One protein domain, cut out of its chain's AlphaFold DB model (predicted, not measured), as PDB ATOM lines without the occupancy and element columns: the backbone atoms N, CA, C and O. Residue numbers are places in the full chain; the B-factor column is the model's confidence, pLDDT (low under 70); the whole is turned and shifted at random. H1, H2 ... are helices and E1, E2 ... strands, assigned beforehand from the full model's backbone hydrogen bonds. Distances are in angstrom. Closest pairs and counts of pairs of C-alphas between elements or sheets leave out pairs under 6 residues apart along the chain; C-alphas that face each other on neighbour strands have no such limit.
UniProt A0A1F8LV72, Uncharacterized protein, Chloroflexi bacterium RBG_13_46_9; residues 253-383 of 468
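What this domain is: This is residues 253 to 383 of the 468 residues of an uncharacterized protein of Chloroflexi bacterium RBG_13_46_9 (UniProt A0A1F8LV72). The model is a loose chain of crossed helices, with a head at one end where H2 and H3 pack on the last residues of H1. The first residues of H4 meet the first residues of H1 in a corner, residues 322 to 326 on residues 263 to 270, and H4 leads away from there to H5 at its other end, while the small hairpin of E1 and E2 makes the far end of the whole. The 131 printed residues have five named helices and two named strands, in the order H1, H2, H3, H4, E1, E2, H5; E1 and E2 form one antiparallel sheet, and the class is mostly helix. The whole is loose, with a radius of gyration of the C-alphas of 17.5 A, and elongated, spanning 58 by 32 by 27 A.

Where its parts are: H1, residues 263 to 282, begins at C-alpha 263 (-29.377, -24.569, 5.453) and is 28.1 A long. H2 is residues 289 to 300, 16.2 A; H3 is residues 304 to 312. H4, residues 321 to 336, is 22.5 A long. E1 is residues 355 to 357 and E2 residues 363 to 365. H5, residues 371 to 381, ends at C-alpha 381 (-27.134, -46.374, -7.009).

How they stand to each other: The hub H1 touches H2 with residues 274 to 282 alone, about perpendicular at 81 degrees; the closest C-alphas, Cys 278 and Ala 295, are 5.6 A apart. H1 touches H3 at a steep tilt of 67 degrees, opposite ways, closest at C-alphas 280 and 309, 5.4 A. H1 touches H4 at 77 degrees, about perpendicular, closest at C-alphas 266 and 323, 6.4 A. H4 touches H5 at 83 degrees, about perpendicular, closest at C-alphas 336 and 374, 5.3 A. In the E1 and E2 hairpin, N 356 and O 364 are within hydrogen-bond range at 3.0 A. Every O i to N i+4 pair is within range in H1, H2, H3, H4 and H5.

The domain as a whole: The C-alphas of Leu 312 and Lys 360, the two farthest apart, are 59.4 A apart. The printed part has no cut, and the link from H4 to E1 is long, 18 residues. Confidence is under 70 at residue 338, residues 341 to 369 and residues 381 to 383.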
ATOM      1  N   ASP A 253     -31.344 -27.106  -6.132       83.00
ATOM      2  CA  ASP A 253     -32.653 -26.720  -6.691       83.00
ATOM      3  C   ASP A 253     -33.607 -27.911  -6.919       83.00
ATOM      4  O   ASP A 253     -34.713 -27.764  -7.437       83.00
ATOM      5  N   ASP A 254     -33.196 -29.116  -6.526       85.38
ATOM      6  CA  ASP A 254     -34.021 -30.309  -6.678       85.38
ATOM      7  C   ASP A 254     -35.273 -30.253  -5.776       85.38
ATOM      8  O   ASP A 254     -35.121 -30.044  -4.573       85.38
ATOM      9  N   PRO A 255     -36.503 -30.479  -6.281       84.69
ATOM     10  CA  PRO A 255     -37.735 -30.348  -5.491       84.69
ATOM     11  C   PRO A 255     -37.777 -31.175  -4.195       84.69
ATOM     12  O   PRO A 255     -38.386 -30.742  -3.209       84.69
ATOM     13  N   GLU A 256     -37.129 -32.344  -4.192       84.94
ATOM     14  CA  GLU A 256     -37.034 -33.248  -3.039       84.94
ATOM     15  C   GLU A 256     -36.174 -32.651  -1.917       84.94
ATOM     16  O   GLU A 256     -36.458 -32.861  -0.743       84.94
ATOM     17  N   TYR A 257     -35.183 -31.830  -2.269       86.50
ATOM     18  CA  TYR A 257     -34.225 -31.227  -1.338       86.50
ATOM     19  C   TYR A 257     -34.434 -29.721  -1.155       86.50
ATOM     20  O   TYR A 257     -33.912 -29.143  -0.209       86.50
ATOM     21  N   LYS A 258     -35.191 -29.056  -2.030       89.19
ATOM     22  CA  LYS A 258     -35.379 -27.604  -2.018       89.19
ATOM     23  C   LYS A 258     -36.150 -27.159  -0.780       89.19
ATOM     24  O   LYS A 258     -37.304 -27.553  -0.584       89.19
ATOM     25  N   THR A 259     -35.512 -26.314   0.018       89.81
ATOM     26  CA  THR A 259     -36.037 -25.773   1.277       89.81
ATOM     27  C   THR A 259     -36.448 -24.315   1.122       89.81
ATOM     28  O   THR A 259     -35.940 -23.614   0.246       89.81
ATOM     29  N   THR A 260     -37.367 -23.842   1.966       89.88
ATOM     30  CA  THR A 260     -37.778 -22.425   1.954       89.88
ATOM     31  C   THR A 260     -36.833 -21.522   2.747       89.88
ATOM     32  O   THR A 260     -36.786 -20.317   2.505       89.88
ATOM     33  N   LYS A 261     -36.051 -22.111   3.659       90.75
ATOM     34  CA  LYS A 261     -35.055 -21.427   4.491       90.75
ATOM     35  C   LYS A 261     -33.621 -21.859   4.148       90.75
ATOM     36  O   LYS A 261     -33.436 -22.976   3.642       90.75
ATOM     37  N   PRO A 262     -32.617 -21.017   4.463       91.31
ATOM     38  CA  PRO A 262     -31.205 -21.373   4.347       91.31
ATOM     39  C   PRO A 262     -30.816 -22.553   5.247       91.31
ATOM     40  O   PRO A 262     -31.328 -22.709   6.357       91.31
ATOM     41  N   TYR A 263     -29.840 -23.343   4.806       89.12
ATOM     42  CA  TYR A 263     -29.377 -24.569   5.453       89.12
ATOM     43  C   TYR A 263     -28.937 -24.332   6.898       89.12
ATOM     44  O   TYR A 263     -29.269 -25.118   7.782       89.12
ATOM     45  N   LYS A 264     -28.247 -23.215   7.158       90.31
ATOM     46  CA  LYS A 264     -27.801 -22.842   8.507       90.31
ATOM     47  C   LYS A 264     -28.975 -22.652   9.475       90.31
ATOM     48  O   LYS A 264     -28.937 -23.171  10.584       90.31
ATOM     49  N   GLU A 265     -30.027 -21.952   9.054       90.50
ATOM     50  CA  GLU A 265     -31.206 -21.719   9.902       90.50
ATOM     51  C   GLU A 265     -31.976 -23.014  10.178       90.50
ATOM     52  O   GLU A 265     -32.510 -23.208  11.272       90.50
ATOM     53  N   LEU A 266     -32.021 -23.916   9.194       90.00
ATOM     54  CA  LEU A 266     -32.630 -25.235   9.349       90.00
ATOM     55  C   LEU A 266     -31.830 -26.124  10.293       90.00
ATOM     56  O   LEU A 266     -32.427 -26.789  11.135       90.00
ATOM     57  N   MET A 267     -30.499 -26.083  10.210       90.06
ATOM     58  CA  MET A 267     -29.618 -26.774  11.146       90.06
ATOM     59  C   MET A 267     -29.854 -26.292  12.580       90.06
ATOM     60  O   MET A 267     -30.072 -27.114  13.467       90.06
ATOM     61  N   ASP A 268     -29.879 -24.976  12.803       89.25
ATOM     62  CA  ASP A 268     -30.117 -24.398  14.130       89.25
ATOM     63  C   ASP A 268     -31.518 -24.758  14.659       89.25
ATOM     64  O   ASP A 268     -31.681 -25.111  15.831       89.25
ATOM     65  N   SER A 269     -32.530 -24.735  13.785       88.31
ATOM     66  CA  SER A 269     -33.905 -25.128  14.123       88.31
ATOM     67  C   SER A 269     -34.003 -26.612  14.488       88.31
ATOM     68  O   SER A 269     -34.626 -26.957  15.493       88.31
ATOM     69  N   TYR A 270     -33.354 -27.484  13.713       88.94
ATOM     70  CA  TYR A 270     -33.302 -28.922  13.964       88.94
ATOM     71  C   TYR A 270     -32.579 -29.242  15.275       88.94
ATOM     72  O   TYR A 270     -33.088 -30.023  16.075       88.94
ATOM     73  N   LEU A 271     -31.421 -28.621  15.530       89.62
ATOM     74  CA  LEU A 271     -30.657 -28.829  16.763       89.62
ATOM     75  C   LEU A 271     -31.450 -28.400  17.996       89.62
ATOM     76  O   LEU A 271     -31.509 -29.147  18.971       89.62
ATOM     77  N   LYS A 272     -32.114 -27.242  17.932       89.50
ATOM     78  CA  LYS A 272     -32.983 -26.781  19.014       89.50
ATOM     79  C   LYS A 272     -34.123 -27.764  19.273       89.50
ATOM     80  O   LYS A 272     -34.355 -28.139  20.415       89.50
ATOM     81  N   TRP A 273     -34.804 -28.205  18.219       89.69
ATOM     82  CA  TRP A 273     -35.887 -29.173  18.350       89.69
ATOM     83  C   TRP A 273     -35.399 -30.509  18.926       89.69
ATOM     84  O   TRP A 273     -36.033 -31.065  19.820       89.69
ATOM     85  N   ARG A 274     -34.237 -30.997  18.479       89.44
ATOM     86  CA  ARG A 274     -33.597 -32.200  19.025       89.44
ATOM     87  C   ARG A 274     -33.344 -32.049  20.525       89.44
ATOM     88  O   ARG A 274     -33.638 -32.963  21.293       89.44
ATOM     89  N   ASP A 275     -32.831 -30.901  20.953       92.06
ATOM     90  CA  ASP A 275     -32.596 -30.617  22.367       92.06
ATOM     91  C   ASP A 275     -33.914 -30.531  23.155       92.06
ATOM     92  O   ASP A 275     -33.996 -31.078  24.256       92.06
ATOM     93  N   ASP A 276     -34.968 -29.944  22.580       91.25
ATOM     94  CA  ASP A 276     -36.306 -29.901  23.179       91.25
ATOM     95  C   ASP A 276     -36.870 -31.323  23.387       91.25
ATOM     96  O   ASP A 276     -37.359 -31.645  24.475       91.25
ATOM     97  N   VAL A 277     -36.729 -32.213  22.398       89.12
ATOM     98  CA  VAL A 277     -37.102 -33.639  22.500       89.12
ATOM     99  C   VAL A 277     -36.290 -34.348  23.588       89.12
ATOM    100  O   VAL A 277     -36.842 -35.099  24.394       89.12
ATOM    101  N   CYS A 278     -34.986 -34.080  23.677       90.94
ATOM    102  CA  CYS A 278     -34.141 -34.629  24.740       90.94
ATOM    103  C   CYS A 278     -34.600 -34.172  26.126       90.94
ATOM    104  O   CYS A 278     -34.650 -34.974  27.059       90.94
ATOM    105  N   VAL A 279     -34.966 -32.897  26.259       91.31
ATOM    106  CA  VAL A 279     -35.508 -32.332  27.496       91.31
ATOM    107  C   VAL A 279     -36.862 -32.955  27.834       91.31
ATOM    108  O   VAL A 279     -37.120 -33.210  29.009       91.31
ATOM    109  N   ALA A 280     -37.710 -33.251  26.847       89.00
ATOM    110  CA  ALA A 280     -38.957 -33.980  27.067       89.00
ATOM    111  C   ALA A 280     -38.704 -35.409  27.571       89.00
ATOM    112  O   ALA A 280     -39.352 -35.858  28.513       89.00
ATOM    113  N   TYR A 281     -37.722 -36.106  26.996       88.31
ATOM    114  CA  TYR A 281     -37.436 -37.497  27.340       88.31
ATOM    115  C   TYR A 281     -36.684 -37.668  28.670       88.31
ATOM    116  O   TYR A 281     -37.059 -38.499  29.501       88.31
ATOM    117  N   TYR A 282     -35.625 -36.883  28.893       87.38
ATOM    118  CA  TYR A 282     -34.746 -36.992  30.065       87.38
ATOM    119  C   TYR A 282     -35.040 -35.966  31.167       87.38
ATOM    120  O   TYR A 282     -34.459 -36.060  32.249       87.38
ATOM    121  N   GLY A 283     -35.870 -34.953  30.904       88.44
ATOM    122  CA  GLY A 283     -36.097 -33.829  31.821       88.44
ATOM    123  C   GLY A 283     -34.940 -32.823  31.888       88.44
ATOM    124  O   GLY A 283     -34.949 -31.943  32.746       88.44
ATOM    125  N   ARG A 284     -33.928 -32.954  31.020       91.25
ATOM    126  CA  ARG A 284     -32.711 -32.125  30.982       91.25
ATOM    127  C   ARG A 284     -32.109 -32.088  29.580       91.25
ATOM    128  O   ARG A 284     -32.407 -32.954  28.764       91.25
ATOM    129  N   LEU A 285     -31.200 -31.142  29.348       90.00
ATOM    130  CA  LEU A 285     -30.384 -31.120  28.132       90.00
ATOM    131  C   LEU A 285     -29.545 -32.412  28.000       90.00
ATOM    132  O   LEU A 285     -29.134 -32.993  29.024       90.00
ATOM    133  N   PRO A 286     -29.293 -32.876  26.761       88.12
ATOM    134  CA  PRO A 286     -28.487 -34.066  26.518       88.12
ATOM    135  C   PRO A 286     -27.030 -33.814  26.924       88.12
ATOM    136  O   PRO A 286     -26.481 -32.738  26.703       88.12
ATOM    137  N   LYS A 287     -26.382 -34.815  27.525       87.75
ATOM    138  CA  LYS A 287     -24.951 -34.753  27.888       87.75
ATOM    139  C   LYS A 287     -24.035 -35.136  26.728       87.75
ATOM    140  O   LYS A 287     -22.836 -34.883  26.789       87.75
ATOM    141  N   SER A 288     -24.575 -35.797  25.709       86.38
ATOM    142  CA  SER A 288     -23.831 -36.281  24.551       86.38
ATOM    143  C   SER A 288     -24.748 -36.441  23.337       86.38
ATOM    144  O   SER A 288     -25.966 -36.564  23.477       86.38
ATOM    145  N   ASN A 289     -24.157 -36.506  22.139       78.62
ATOM    146  CA  ASN A 289     -24.903 -36.815  20.915       78.62
ATOM    147  C   ASN A 289     -25.539 -38.216  20.953       78.62
ATOM    148  O   ASN A 289     -26.600 -38.403  20.376       78.62
ATOM    149  N   ALA A 290     -24.944 -39.180  21.664       83.06
ATOM    150  CA  ALA A 290     -25.526 -40.513  21.822       83.06
ATOM    151  C   ALA A 290     -26.829 -40.481  22.640       83.06
ATOM    152  O   ALA A 290     -27.800 -41.133  22.267       83.06
ATOM    153  N   GLU A 291     -26.880 -39.684  23.720       84.06
ATOM    154  CA  GLU A 291     -28.133 -39.469  24.456       84.06
ATOM    155  C   GLU A 291     -29.181 -38.799  23.567       84.06
ATOM    156  O   GLU A 291     -30.349 -39.193  23.613       84.06
ATOM    157  N   ALA A 292     -28.757 -37.816  22.763       84.94
ATOM    158  CA  ALA A 292     -29.652 -37.107  21.865       84.94
ATOM    159  C   ALA A 292     -30.254 -38.033  20.805       84.94
ATOM    160  O   ALA A 292     -31.474 -38.090  20.672       84.94
ATOM    161  N   ASN A 293     -29.420 -38.827  20.133       83.62
ATOM    162  CA  ASN A 293     -29.867 -39.818  19.156       83.62
ATOM    163  C   ASN A 293     -30.796 -40.853  19.798       83.62
ATOM    164  O   ASN A 293     -31.844 -41.141  19.246       83.62
ATOM    165  N   HIS A 294     -30.501 -41.326  21.014       81.06
ATOM    166  CA  HIS A 294     -31.389 -42.273  21.687       81.06
ATOM    167  C   HIS A 294     -32.785 -41.691  21.964       81.06
ATOM    168  O   HIS A 294     -33.784 -42.377  21.764       81.06
ATOM    169  N   ALA A 295     -32.882 -40.435  22.414       82.75
ATOM    170  CA  ALA A 295     -34.181 -39.779  22.603       82.75
ATOM    171  C   ALA A 295     -34.927 -39.612  21.269       82.75
ATOM    172  O   ALA A 295     -36.138 -39.822  21.209       82.75
ATOM    173  N   MET A 296     -34.189 -39.293  20.206       85.88
ATOM    174  CA  MET A 296     -34.722 -39.223  18.851       85.88
ATOM    175  C   MET A 296     -35.264 -40.571  18.362       85.88
ATOM    176  O   MET A 296     -36.398 -40.623  17.890       85.88
ATOM    177  N   ASP A 297     -34.529 -41.664  18.574       82.44
ATOM    178  CA  ASP A 297     -34.965 -43.020  18.228       82.44
ATOM    179  C   ASP A 297     -36.248 -43.396  18.983       82.44
ATOM    180  O   ASP A 297     -37.158 -44.009  18.428       82.44
ATOM    181  N   GLN A 298     -36.370 -43.010  20.261       82.81
ATOM    182  CA  GLN A 298     -37.601 -43.248  21.025       82.81
ATOM    183  C   GLN A 298     -38.798 -42.472  20.462       82.81
ATOM    184  O   GLN A 298     -39.925 -42.976  20.514       82.81
ATOM    185  N   LEU A 299     -38.574 -41.262  19.940       81.19
ATOM    186  CA  LEU A 299     -39.612 -40.484  19.268       81.19
ATOM    187  C   LEU A 299     -40.029 -41.148  17.949       81.19
ATOM    188  O   LEU A 299     -41.226 -41.281  17.690       81.19
ATOM    189  N   GLU A 300     -39.059 -41.614  17.158       81.88
ATOM    190  CA  GLU A 300     -39.284 -42.311  15.885       81.88
ATOM    191  C   GLU A 300     -40.036 -43.636  16.078       81.88
ATOM    192  O   GLU A 300     -41.011 -43.909  15.376       81.88
ATOM    193  N   LEU A 301     -39.686 -44.398  17.119       80.06
ATOM    194  CA  LEU A 301     -40.402 -45.607  17.549       80.06
ATOM    195  C   LEU A 301     -41.795 -45.322  18.136       80.06
ATOM    196  O   LEU A 301     -42.473 -46.250  18.582       80.06
ATOM    197  N   ARG A 302     -42.232 -44.054  18.155       80.81
ATOM    198  CA  ARG A 302     -43.528 -43.611  18.686       80.81
ATOM    199  C   ARG A 302     -43.752 -44.092  20.124       80.81
ATOM    200  O   ARG A 302     -44.859 -44.491  20.487       80.81
ATOM    201  N   ASN A 303     -42.712 -44.050  20.963       77.38
ATOM    202  CA  ASN A 303     -42.820 -44.467  22.359       77.38
ATOM    203  C   ASN A 303     -43.910 -43.629  23.076       77.38
ATOM    204  O   ASN A 303     -43.817 -42.401  23.114       77.38
ATOM    205  N   PRO A 304     -44.943 -44.238  23.687       81.94
ATOM    206  CA  PRO A 304     -46.059 -43.485  24.265       81.94
ATOM    207  C   PRO A 304     -45.639 -42.432  25.298       81.94
ATOM    208  O   PRO A 304     -46.248 -41.366  25.382       81.94
ATOM    209  N   LYS A 305     -44.567 -42.705  26.054       78.69
ATOM    210  CA  LYS A 305     -44.062 -41.806  27.094       78.69
ATOM    211  C   LYS A 305     -43.487 -40.520  26.502       78.69
ATOM    212  O   LYS A 305     -43.826 -39.438  26.969       78.69
ATOM    213  N   ILE A 306     -42.643 -40.625  25.473       82.56
ATOM    214  CA  ILE A 306     -42.034 -39.437  24.856       82.56
ATOM    215  C   ILE A 306     -43.074 -38.623  24.083       82.56
ATOM    216  O   ILE A 306     -43.055 -37.401  24.147       82.56
ATOM    217  N   LEU A 307     -44.044 -39.283  23.439       86.88
ATOM    218  CA  LEU A 307     -45.148 -38.605  22.756       86.88
ATOM    219  C   LEU A 307     -46.000 -37.783  23.728       86.88
ATOM    220  O   LEU A 307     -46.355 -36.645  23.429       86.88
ATOM    221  N   GLN A 308     -46.310 -38.344  24.899       87.75
ATOM    222  CA  GLN A 308     -47.047 -37.633  25.938       87.75
ATOM    223  C   GLN A 308     -46.262 -36.417  26.449       87.75
ATOM    224  O   GLN A 308     -46.823 -35.326  26.527       87.75
ATOM    225  N   GLU A 309     -44.974 -36.580  26.752       89.12
ATOM    226  CA  GLU A 309     -44.118 -35.491  27.242       89.12
ATOM    227  C   GLU A 309     -43.917 -34.382  26.197       89.12
ATOM    228  O   GLU A 309     -43.995 -33.199  26.534       89.12
ATOM    229  N   CYS A 310     -43.733 -34.733  24.919       88.56
ATOM    230  CA  CYS A 310     -43.661 -33.760  23.828       88.56
ATOM    231  C   CYS A 310     -44.978 -32.985  23.684       88.56
ATOM    232  O   CYS A 310     -44.955 -31.756  23.627       88.56
ATOM    233  N   ASN A 311     -46.126 -33.671  23.719       90.94
ATOM    234  CA  ASN A 311     -47.441 -33.022  23.670       90.94
ATOM    235  C   ASN A 311     -47.663 -32.065  24.849       90.94
ATOM    236  O   ASN A 311     -48.111 -30.940  24.647       90.94
ATOM    237  N   LEU A 312     -47.312 -32.472  26.075       90.69
ATOM    238  CA  LEU A 312     -47.440 -31.624  27.269       90.69
ATOM    239  C   LEU A 312     -46.587 -30.352  27.183       90.69
ATOM    240  O   LEU A 312     -46.956 -29.316  27.736       90.69
ATOM    241  N   ARG A 313     -45.450 -30.427  26.489       88.00
ATOM    242  CA  ARG A 313     -44.500 -29.321  26.316       88.00
ATOM    243  C   ARG A 313     -44.709 -28.536  25.019       88.00
ATOM    244  O   ARG A 313     -43.940 -27.616  24.760       88.00
ATOM    245  N   ASN A 314     -45.739 -28.858  24.231       89.19
ATOM    246  CA  ASN A 314     -45.986 -28.296  22.896       89.19
ATOM    247  C   ASN A 314     -44.792 -28.448  21.936       89.19
ATOM    248  O   ASN A 314     -44.535 -27.577  21.106       89.19
ATOM    249  N   ILE A 315     -44.051 -29.549  22.057       88.06
ATOM    250  CA  ILE A 315     -42.957 -29.889  21.151       88.06
ATOM    251  C   ILE A 315     -43.554 -30.669  19.974       88.06
ATOM    252  O   ILE A 315     -44.214 -31.689  20.203       88.06
ATOM    253  N   PRO A 316     -43.344 -30.229  18.719       85.25
ATOM    254  CA  PRO A 316     -43.836 -30.944  17.549       85.25
ATOM    255  C   PRO A 316     -43.290 -32.375  17.506       85.25
ATOM    256  O   PRO A 316     -42.080 -32.580  17.557       85.25
ATOM    257  N   ILE A 317     -44.183 -33.360  17.405       81.88
ATOM    258  CA  ILE A 317     -43.820 -34.781  17.259       81.88
ATOM    259  C   ILE A 317     -43.390 -35.087  15.820       81.88
ATOM    260  O   ILE A 317     -42.578 -35.977  15.587       81.88
ATOM    261  N   GLU A 318     -43.942 -34.350  14.857       77.88
ATOM    262  CA  GLU A 318     -43.581 -34.451  13.450       77.88
ATOM    263  C   GLU A 318     -42.878 -33.181  12.994       77.88
ATOM    264  O   GLU A 318     -43.219 -32.066  13.392       77.88
ATOM    265  N   HIS A 319     -41.891 -33.384  12.136       74.06
ATOM    266  CA  HIS A 319     -41.156 -32.322  11.481       74.06
ATOM    267  C   HIS A 319     -42.023 -31.564  10.477       74.06
ATOM    268  O   HIS A 319     -42.840 -32.169   9.774       74.06
ATOM    269  N   ASP A 320     -41.768 -30.264  10.340       81.56
ATOM    270  CA  ASP A 320     -42.189 -29.541   9.144       81.56
ATOM    271  C   ASP A 320     -41.450 -30.081   7.903       81.56
ATOM    272  O   ASP A 320     -40.430 -30.776   7.995       81.56
ATOM    273  N   ASP A 321     -41.993 -29.804   6.719       85.19
ATOM    274  CA  ASP A 321     -41.423 -30.323   5.472       85.19
ATOM    275  C   ASP A 321     -39.990 -29.828   5.240       85.19
ATOM    276  O   ASP A 321     -39.155 -30.581   4.744       85.19
ATOM    277  N   ASP A 322     -39.664 -28.607   5.660       85.19
ATOM    278  CA  ASP A 322     -38.310 -28.062   5.551       85.19
ATOM    279  C   ASP A 322     -37.296 -28.830   6.413       85.19
ATOM    280  O   ASP A 322     -36.190 -29.108   5.950       85.19
ATOM    281  N   THR A 323     -37.662 -29.236   7.630       82.12
ATOM    282  CA  THR A 323     -36.790 -30.037   8.499       82.12
ATOM    283  C   THR A 323     -36.632 -31.459   7.966       82.12
ATOM    284  O   THR A 323     -35.530 -32.008   8.006       82.12
ATOM    285  N   LYS A 324     -37.684 -32.051   7.383       85.00
ATOM    286  CA  LYS A 324     -37.568 -33.344   6.680       85.00
ATOM    287  C   LYS A 324     -36.576 -33.248   5.520       85.00
ATOM    288  O   LYS A 324     -35.686 -34.085   5.395       85.00
ATOM    289  N   LYS A 325     -36.672 -32.194   4.707       89.12
ATOM    290  CA  LYS A 325     -35.726 -31.945   3.610       89.12
ATOM    291  C   LYS A 325     -34.317 -31.626   4.107       89.12
ATOM    292  O   LYS A 325     -33.347 -32.036   3.478       89.12
ATOM    293  N   PHE A 326     -34.176 -30.955   5.247       89.44
ATOM    294  CA  PHE A 326     -32.882 -30.759   5.902       89.44
ATOM    295  C   PHE A 326     -32.234 -32.092   6.316       89.44
ATOM    296  O   PHE A 326     -31.035 -32.284   6.094       89.44
ATOM    297  N   ILE A 327     -33.013 -33.035   6.858       85.56
ATOM    298  CA  ILE A 327     -32.533 -34.390   7.169       85.56
ATOM    299  C   ILE A 327     -32.059 -35.082   5.885       85.56
ATOM    300  O   ILE A 327     -30.941 -35.587   5.861       85.56
ATOM    301  N   LEU A 328     -32.818 -35.000   4.785       86.81
ATOM    302  CA  LEU A 328     -32.388 -35.529   3.481       86.81
ATOM    303  C   LEU A 328     -31.085 -34.881   2.982       86.81
ATOM    304  O   LEU A 328     -30.169 -35.586   2.563       86.81
ATOM    305  N   LYS A 329     -30.939 -33.551   3.078       89.56
ATOM    306  CA  LYS A 329     -29.671 -32.860   2.761       89.56
ATOM    307  C   LYS A 329     -28.512 -33.360   3.635       89.56
ATOM    308  O   LYS A 329     -27.378 -33.458   3.169       89.56
ATOM    309  N   THR A 330     -28.781 -33.700   4.894       85.94
ATOM    310  CA  THR A 330     -27.785 -34.270   5.813       85.94
ATOM    311  C   THR A 330     -27.396 -35.693   5.408       85.94
ATOM    312  O   THR A 330     -26.207 -36.003   5.368       85.94
ATOM    313  N   GLU A 331     -28.356 -36.532   5.014       83.31
ATOM    314  CA  GLU A 331     -28.088 -37.862   4.443       83.31
ATOM    315  C   GLU A 331     -27.244 -37.770   3.161       83.31
ATOM    316  O   GLU A 331     -26.281 -38.518   2.987       83.31
ATOM    317  N   LEU A 332     -27.539 -36.797   2.293       84.94
ATOM    318  CA  LEU A 332     -26.750 -36.512   1.094       84.94
ATOM    319  C   LEU A 332     -25.312 -36.099   1.424       84.94
ATOM    320  O   LEU A 332     -24.373 -36.541   0.758       84.94
ATOM    321  N   ASN A 333     -25.110 -35.314   2.482       84.06
ATOM    322  CA  ASN A 333     -23.770 -34.990   2.958       84.06
ATOM    323  C   ASN A 333     -23.018 -36.228   3.467       84.06
ATOM    324  O   ASN A 333     -21.849 -36.414   3.138       84.06
ATOM    325  N   LEU A 334     -23.679 -37.093   4.243       79.25
ATOM    326  CA  LEU A 334     -23.079 -38.346   4.712       79.25
ATOM    327  C   LEU A 334     -22.674 -39.228   3.527       79.25
ATOM    328  O   LEU A 334     -21.562 -39.756   3.495       79.25
ATOM    329  N   PHE A 335     -23.532 -39.311   2.510       77.50
ATOM    330  CA  PHE A 335     -23.229 -40.023   1.276       77.50
ATOM    331  C   PHE A 335     -22.014 -39.458   0.540       77.50
ATOM    332  O   PHE A 335     -21.112 -40.210   0.158       77.50
ATOM    333  N   ARG A 336     -21.954 -38.130   0.397       79.62
ATOM    334  CA  ARG A 336     -20.808 -37.405  -0.168       79.62
ATOM    335  C   ARG A 336     -19.510 -37.693   0.590       79.62
ATOM    336  O   ARG A 336     -18.462 -37.828  -0.029       79.62
ATOM    337  N   GLN A 337     -19.570 -37.816   1.916       73.88
ATOM    338  CA  GLN A 337     -18.417 -38.154   2.765       73.88
ATOM    339  C   GLN A 337     -17.979 -39.626   2.659       73.88
ATOM    340  O   GLN A 337     -16.965 -40.021   3.247       73.88
ATOM    341  N   GLY A 338     -18.720 -40.424   1.887       67.88
ATOM    342  CA  GLY A 338     -18.437 -41.821   1.600       67.88
ATOM    343  C   GLY A 338     -19.287 -42.798   2.401       67.88
ATOM    344  O   GLY A 338     -19.216 -43.987   2.113       67.88
ATOM    345  N   TYR A 339     -20.105 -42.347   3.358       73.00
ATOM    346  CA  TYR A 339     -20.992 -43.240   4.104       73.00
ATOM    347  C   TYR A 339     -22.098 -43.779   3.196       73.00
ATOM    348  O   TYR A 339     -22.540 -43.125   2.252       73.00
ATOM    349  N   ARG A 340     -22.567 -44.997   3.463       70.25
ATOM    350  CA  ARG A 340     -23.648 -45.617   2.689       70.25
ATOM    351  C   ARG A 340     -24.752 -46.091   3.618       70.25
ATOM    352  O   ARG A 340     -24.479 -46.692   4.660       70.25
ATOM    353  N   LYS A 341     -25.998 -45.832   3.218       65.31
ATOM    354  CA  LYS A 341     -27.195 -46.309   3.912       65.31
ATOM    355  C   LYS A 341     -27.285 -47.825   3.749       65.31
ATOM    356  O   LYS A 341     -27.162 -48.357   2.645       65.31
ATOM    357  N   ASN A 342     -27.474 -48.539   4.846       62.38
ATOM    358  CA  ASN A 342     -27.800 -49.951   4.802       62.38
ATOM    359  C   ASN A 342     -29.271 -50.091   4.401       62.38
ATOM    360  O   ASN A 342     -30.156 -49.652   5.129       62.38
ATOM    361  N   LEU A 343     -29.537 -50.718   3.256       59.34
ATOM    362  CA  LEU A 343     -30.896 -50.897   2.740       59.34
ATOM    363  C   LEU A 343     -31.792 -51.733   3.670       59.34
ATOM    364  O   LEU A 343     -33.003 -51.553   3.656       59.34
ATOM    365  N   ALA A 344     -31.216 -52.626   4.482       55.53
ATOM    366  CA  ALA A 344     -31.982 -53.480   5.388       55.53
ATOM    367  C   ALA A 344     -32.401 -52.769   6.684       55.53
ATOM    368  O   ALA A 344     -33.439 -53.102   7.247       55.53
ATOM    369  N   THR A 345     -31.599 -51.818   7.174       57.41
ATOM    370  CA  THR A 345     -31.846 -51.140   8.461       57.41
ATOM    371  C   THR A 345     -32.171 -49.657   8.319       57.41
ATOM    372  O   THR A 345     -32.562 -49.037   9.295       57.41
ATOM    373  N   GLY A 346     -31.986 -49.062   7.140       56.91
ATOM    374  CA  GLY A 346     -32.193 -47.632   6.914       56.91
ATOM    375  C   GLY A 346     -31.129 -46.718   7.535       56.91
ATOM    376  O   GLY A 346     -31.219 -45.510   7.363       56.91
ATOM    377  N   HIS A 347     -30.098 -47.243   8.206       62.78
ATOM    378  CA  HIS A 347     -29.068 -46.430   8.866       62.78
ATOM    379  C   HIS A 347     -27.778 -46.321   8.036       62.78
ATOM    380  O   HIS A 347     -27.402 -47.261   7.332       62.78
ATOM    381  N   PHE A 348     -27.085 -45.180   8.114       62.00
ATOM    382  CA  PHE A 348     -25.742 -45.005   7.545       62.00
ATOM    383  C   PHE A 348     -24.704 -45.663   8.466       62.00
ATOM    384  O   PHE A 348     -24.629 -45.315   9.641       62.00
ATOM    385  N   ASN A 349     -23.906 -46.599   7.942       57.72
ATOM    386  CA  ASN A 349     -22.871 -47.300   8.716       57.72
ATOM    387  C   ASN A 349     -21.472 -46.745   8.410       57.72
ATOM    388  O   ASN A 349     -21.126 -46.565   7.238       57.72
ATOM    389  N   GLU A 350     -20.653 -46.550   9.451       52.41
ATOM    390  CA  GLU A 350     -19.271 -46.056   9.328       52.41
ATOM    391  C   GLU A 350     -18.348 -47.025   8.570       52.41
ATOM    392  O   GLU A 350     -17.517 -46.589   7.774       52.41
ATOM    393  N   ASP A 351     -18.583 -48.334   8.703       48.34
ATOM    394  CA  ASP A 351     -17.797 -49.407   8.067       48.34
ATOM    395  C   ASP A 351     -17.904 -49.458   6.531       48.34
ATOM    396  O   ASP A 351     -17.267 -50.286   5.884       48.34
ATOM    397  N   ARG A 352     -18.742 -48.610   5.920       52.09
ATOM    398  CA  ARG A 352     -18.958 -48.563   4.464       52.09
ATOM    399  C   ARG A 352     -18.402 -47.308   3.805       52.09
ATOM    400  O   ARG A 352     -18.865 -46.943   2.724       52.09
ATOM    401  N   ARG A 353     -17.437 -46.635   4.435       60.91
ATOM    402  CA  ARG A 353     -16.769 -45.503   3.798       60.91
ATOM    403  C   ARG A 353     -16.037 -45.979   2.543       60.91
ATOM    404  O   ARG A 353     -15.150 -46.821   2.625       60.91
ATOM    405  N   VAL A 354     -16.412 -45.446   1.383       56.62
ATOM    406  CA  VAL A 354     -15.714 -45.755   0.128       56.62
ATOM    407  C   VAL A 354     -14.299 -45.168   0.184       56.62
ATOM    408  O   VAL A 354     -14.127 -43.948   0.221       56.62
ATOM    409  N   MET A 355     -13.297 -46.047   0.204       61.34
ATOM    410  CA  MET A 355     -11.873 -45.711   0.125       61.34
ATOM    411  C   MET A 355     -11.386 -45.873  -1.320       61.34
ATOM    412  O   MET A 355     -11.861 -46.759  -2.032       61.34
ATOM    413  N   VAL A 356     -10.457 -45.025  -1.771       55.09
ATOM    414  CA  VAL A 356      -9.855 -45.136  -3.113       55.09
ATOM    415  C   VAL A 356      -8.398 -45.551  -2.973       55.09
ATOM    416  O   VAL A 356      -7.699 -44.993  -2.124       55.09
ATOM    417  N   PRO A 357      -7.903 -46.486  -3.802       49.50
ATOM    418  CA  PRO A 357      -6.475 -46.758  -3.873       49.50
ATOM    419  C   PRO A 357      -5.716 -45.500  -4.322       49.50
ATOM    420  O   PRO A 357      -6.009 -44.915  -5.361       49.50
ATOM    421  N   ASP A 358      -4.716 -45.087  -3.548       55.47
ATOM    422  CA  ASP A 358      -3.951 -43.844  -3.729       55.47
ATOM    423  C   ASP A 358      -2.888 -43.908  -4.843       55.47
ATOM    424  O   ASP A 358      -2.029 -43.031  -4.956       55.47
ATOM    425  N   GLY A 359      -2.904 -44.977  -5.645       45.19
ATOM    426  CA  GLY A 359      -1.899 -45.261  -6.671       45.19
ATOM    427  C   GLY A 359      -0.509 -45.634  -6.128       45.19
ATOM    428  O   GLY A 359       0.369 -45.970  -6.915       45.19
ATOM    429  N   LYS A 360      -0.293 -45.615  -4.806       44.47
ATOM    430  CA  LYS A 360       0.947 -46.000  -4.103       44.47
ATOM    431  C   LYS A 360       0.759 -47.214  -3.185       44.47
ATOM    432  O   LYS A 360       1.672 -47.566  -2.439       44.47
ATOM    433  N   GLY A 361      -0.396 -47.875  -3.269       34.62
ATOM    434  CA  GLY A 361      -0.731 -49.066  -2.484       34.62
ATOM    435  C   GLY A 361      -1.326 -48.766  -1.106       34.62
ATOM    436  O   GLY A 361      -1.491 -49.692  -0.315       34.62
ATOM    437  N   GLY A 362      -1.649 -47.503  -0.814       43.81
ATOM    438  CA  GLY A 362      -2.453 -47.092   0.332       43.81
ATOM    439  C   GLY A 362      -3.912 -46.849  -0.055       43.81
ATOM    440  O   GLY A 362      -4.244 -46.627  -1.218       43.81
ATOM    441  N   GLU A 363      -4.803 -46.874   0.927       51.78
ATOM    442  CA  GLU A 363      -6.178 -46.405   0.772       51.78
ATOM    443  C   GLU A 363      -6.262 -44.958   1.270       51.78
ATOM    444  O   GLU A 363      -5.971 -44.680   2.435       51.78
ATOM    445  N   VAL A 364      -6.656 -44.027   0.399       48.34
ATOM    446  CA  VAL A 364      -6.922 -42.630   0.774       48.34
ATOM    447  C   VAL A 364      -8.417 -42.327   0.696       48.34
ATOM    448  O   VAL A 364      -9.139 -42.933  -0.103       48.34
ATOM    449  N   PRO A 365      -8.918 -41.386   1.519       53.31
ATOM    450  CA  PRO A 365     -10.287 -40.908   1.390       53.31
ATOM    451  C   PRO A 365     -10.550 -40.410  -0.038       53.31
ATOM    452  O   PRO A 365      -9.750 -39.647  -0.581       53.31
ATOM    453  N   TYR A 366     -11.672 -40.835  -0.625       56.88
ATOM    454  CA  TYR A 366     -12.144 -40.396  -1.943       56.88
ATOM    455  C   TYR A 366     -12.121 -38.856  -2.042       56.88
ATOM    456  O   TYR A 366     -12.490 -38.172  -1.080       56.88
ATOM    457  N   VAL A 367     -11.700 -38.299  -3.188       56.59
ATOM    458  CA  VAL A 367     -11.800 -36.851  -3.463       56.59
ATOM    459  C   VAL A 367     -13.263 -36.454  -3.324       56.59
ATOM    460  O   VAL A 367     -14.076 -36.846  -4.150       56.59
ATOM    461  N   ILE A 368     -13.603 -35.725  -2.259       65.56
ATOM    462  CA  ILE A 368     -14.995 -35.473  -1.879       65.56
ATOM    463  C   ILE A 368     -15.725 -34.810  -3.066       65.56
ATOM    464  O   ILE A 368     -15.396 -33.666  -3.390       65.56
ATOM    465  N   PRO A 369     -16.696 -35.491  -3.710       69.69
ATOM    466  CA  PRO A 369     -17.402 -34.943  -4.863       69.69
ATOM    467  C   PRO A 369     -18.225 -33.724  -4.444       69.69
ATOM    468  O   PRO A 369     -18.491 -33.512  -3.254       69.69
ATOM    469  N   THR A 370     -18.663 -32.917  -5.403       78.38
ATOM    470  CA  THR A 370     -19.665 -31.884  -5.117       78.38
ATOM    471  C   THR A 370     -20.979 -32.534  -4.671       78.38
ATOM    472  O   THR A 370     -21.277 -33.685  -4.990       78.38
ATOM    473  N   ILE A 371     -21.804 -31.805  -3.926       82.06
ATOM    474  CA  ILE A 371     -23.126 -32.254  -3.470       82.06
ATOM    475  C   ILE A 371     -24.038 -32.613  -4.645       82.06
ATOM    476  O   ILE A 371     -24.823 -33.556  -4.549       82.06
ATOM    477  N   LYS A 372     -23.900 -31.909  -5.772       80.94
ATOM    478  CA  LYS A 372     -24.639 -32.217  -6.998       80.94
ATOM    479  C   LYS A 372     -24.230 -33.575  -7.576       80.94
ATOM    480  O   LYS A 372     -25.097 -34.402  -7.840       80.94
ATOM    481  N   GLU A 373     -22.930 -33.826  -7.712       78.00
ATOM    482  CA  GLU A 373     -22.408 -35.119  -8.180       78.00
ATOM    483  C   GLU A 373     -22.778 -36.251  -7.213       78.00
ATOM    484  O   GLU A 373     -23.205 -37.322  -7.638       78.00
ATOM    485  N   ALA A 374     -22.694 -36.008  -5.901       81.00
ATOM    486  CA  ALA A 374     -23.105 -36.971  -4.885       81.00
ATOM    487  C   ALA A 374     -24.590 -37.353  -5.016       81.00
ATOM    488  O   ALA A 374     -24.932 -38.527  -4.878       81.00
ATOM    489  N   LEU A 375     -25.464 -36.387  -5.323       83.94
ATOM    490  CA  LEU A 375     -26.890 -36.633  -5.548       83.94
ATOM    491  C   LEU A 375     -27.121 -37.468  -6.812       83.94
ATOM    492  O   LEU A 375     -27.924 -38.400  -6.798       83.94
ATOM    493  N   GLU A 376     -26.413 -37.156  -7.898       78.56
ATOM    494  CA  GLU A 376     -26.491 -37.910  -9.153       78.56
ATOM    495  C   GLU A 376     -26.071 -39.373  -8.956       78.56
ATOM    496  O   GLU A 376     -26.796 -40.281  -9.370       78.56
ATOM    497  N   VAL A 377     -24.960 -39.607  -8.250       73.94
ATOM    498  CA  VAL A 377     -24.463 -40.953  -7.931       73.94
ATOM    499  C   VAL A 377     -25.426 -41.693  -7.003       73.94
ATOM    500  O   VAL A 377     -25.788 -42.831  -7.293       73.94
ATOM    501  N   MET A 378     -25.913 -41.055  -5.935       78.44
ATOM    502  CA  MET A 378     -26.891 -41.664  -5.024       78.44
ATOM    503  C   MET A 378     -28.162 -42.103  -5.766       78.44
ATOM    504  O   MET A 378     -28.704 -43.181  -5.512       78.44
ATOM    505  N   ARG A 379     -28.645 -41.290  -6.709       75.38
ATOM    506  CA  ARG A 379     -29.820 -41.614  -7.533       75.38
ATOM    507  C   ARG A 379     -29.564 -42.753  -8.511       75.38
ATOM    508  O   ARG A 379     -30.457 -43.567  -8.737       75.38
ATOM    509  N   ALA A 380     -28.364 -42.818  -9.077       70.00
ATOM    510  CA  ALA A 380     -27.959 -43.939  -9.912       70.00
ATOM    511  C   ALA A 380     -27.893 -45.244  -9.094       70.00
ATOM    512  O   ALA A 380     -28.481 -46.243  -9.503       70.00
ATOM    513  N   GLU A 381     -27.264 -45.216  -7.910       69.69
ATOM    514  CA  GLU A 381     -27.134 -46.374  -7.009       69.69
ATOM    515  C   GLU A 381     -28.494 -46.871  -6.483       69.69
ATOM    516  O   GLU A 381     -28.714 -48.075  -6.375       69.69
ATOM    517  N   SER A 382     -29.426 -45.961  -6.183       67.88
ATOM    518  CA  SER A 382     -30.771 -46.301  -5.685       67.88
ATOM    519  C   SER A 382     -31.762 -46.713  -6.777       67.88
ATOM    520  O   SER A 382     -32.875 -47.122  -6.466       67.88
ATOM    521  N   GLY A 383     -31.395 -46.611  -8.060       64.38
ATOM    522  CA  GLY A 383     -32.308 -46.907  -9.166       64.38
ATOM    523  C   GLY A 383     -33.431 -45.878  -9.345       64.38
ATOM    524  O   GLY A 383     -34.370 -46.133 -10.101       64.38
TER     525      GLY A 383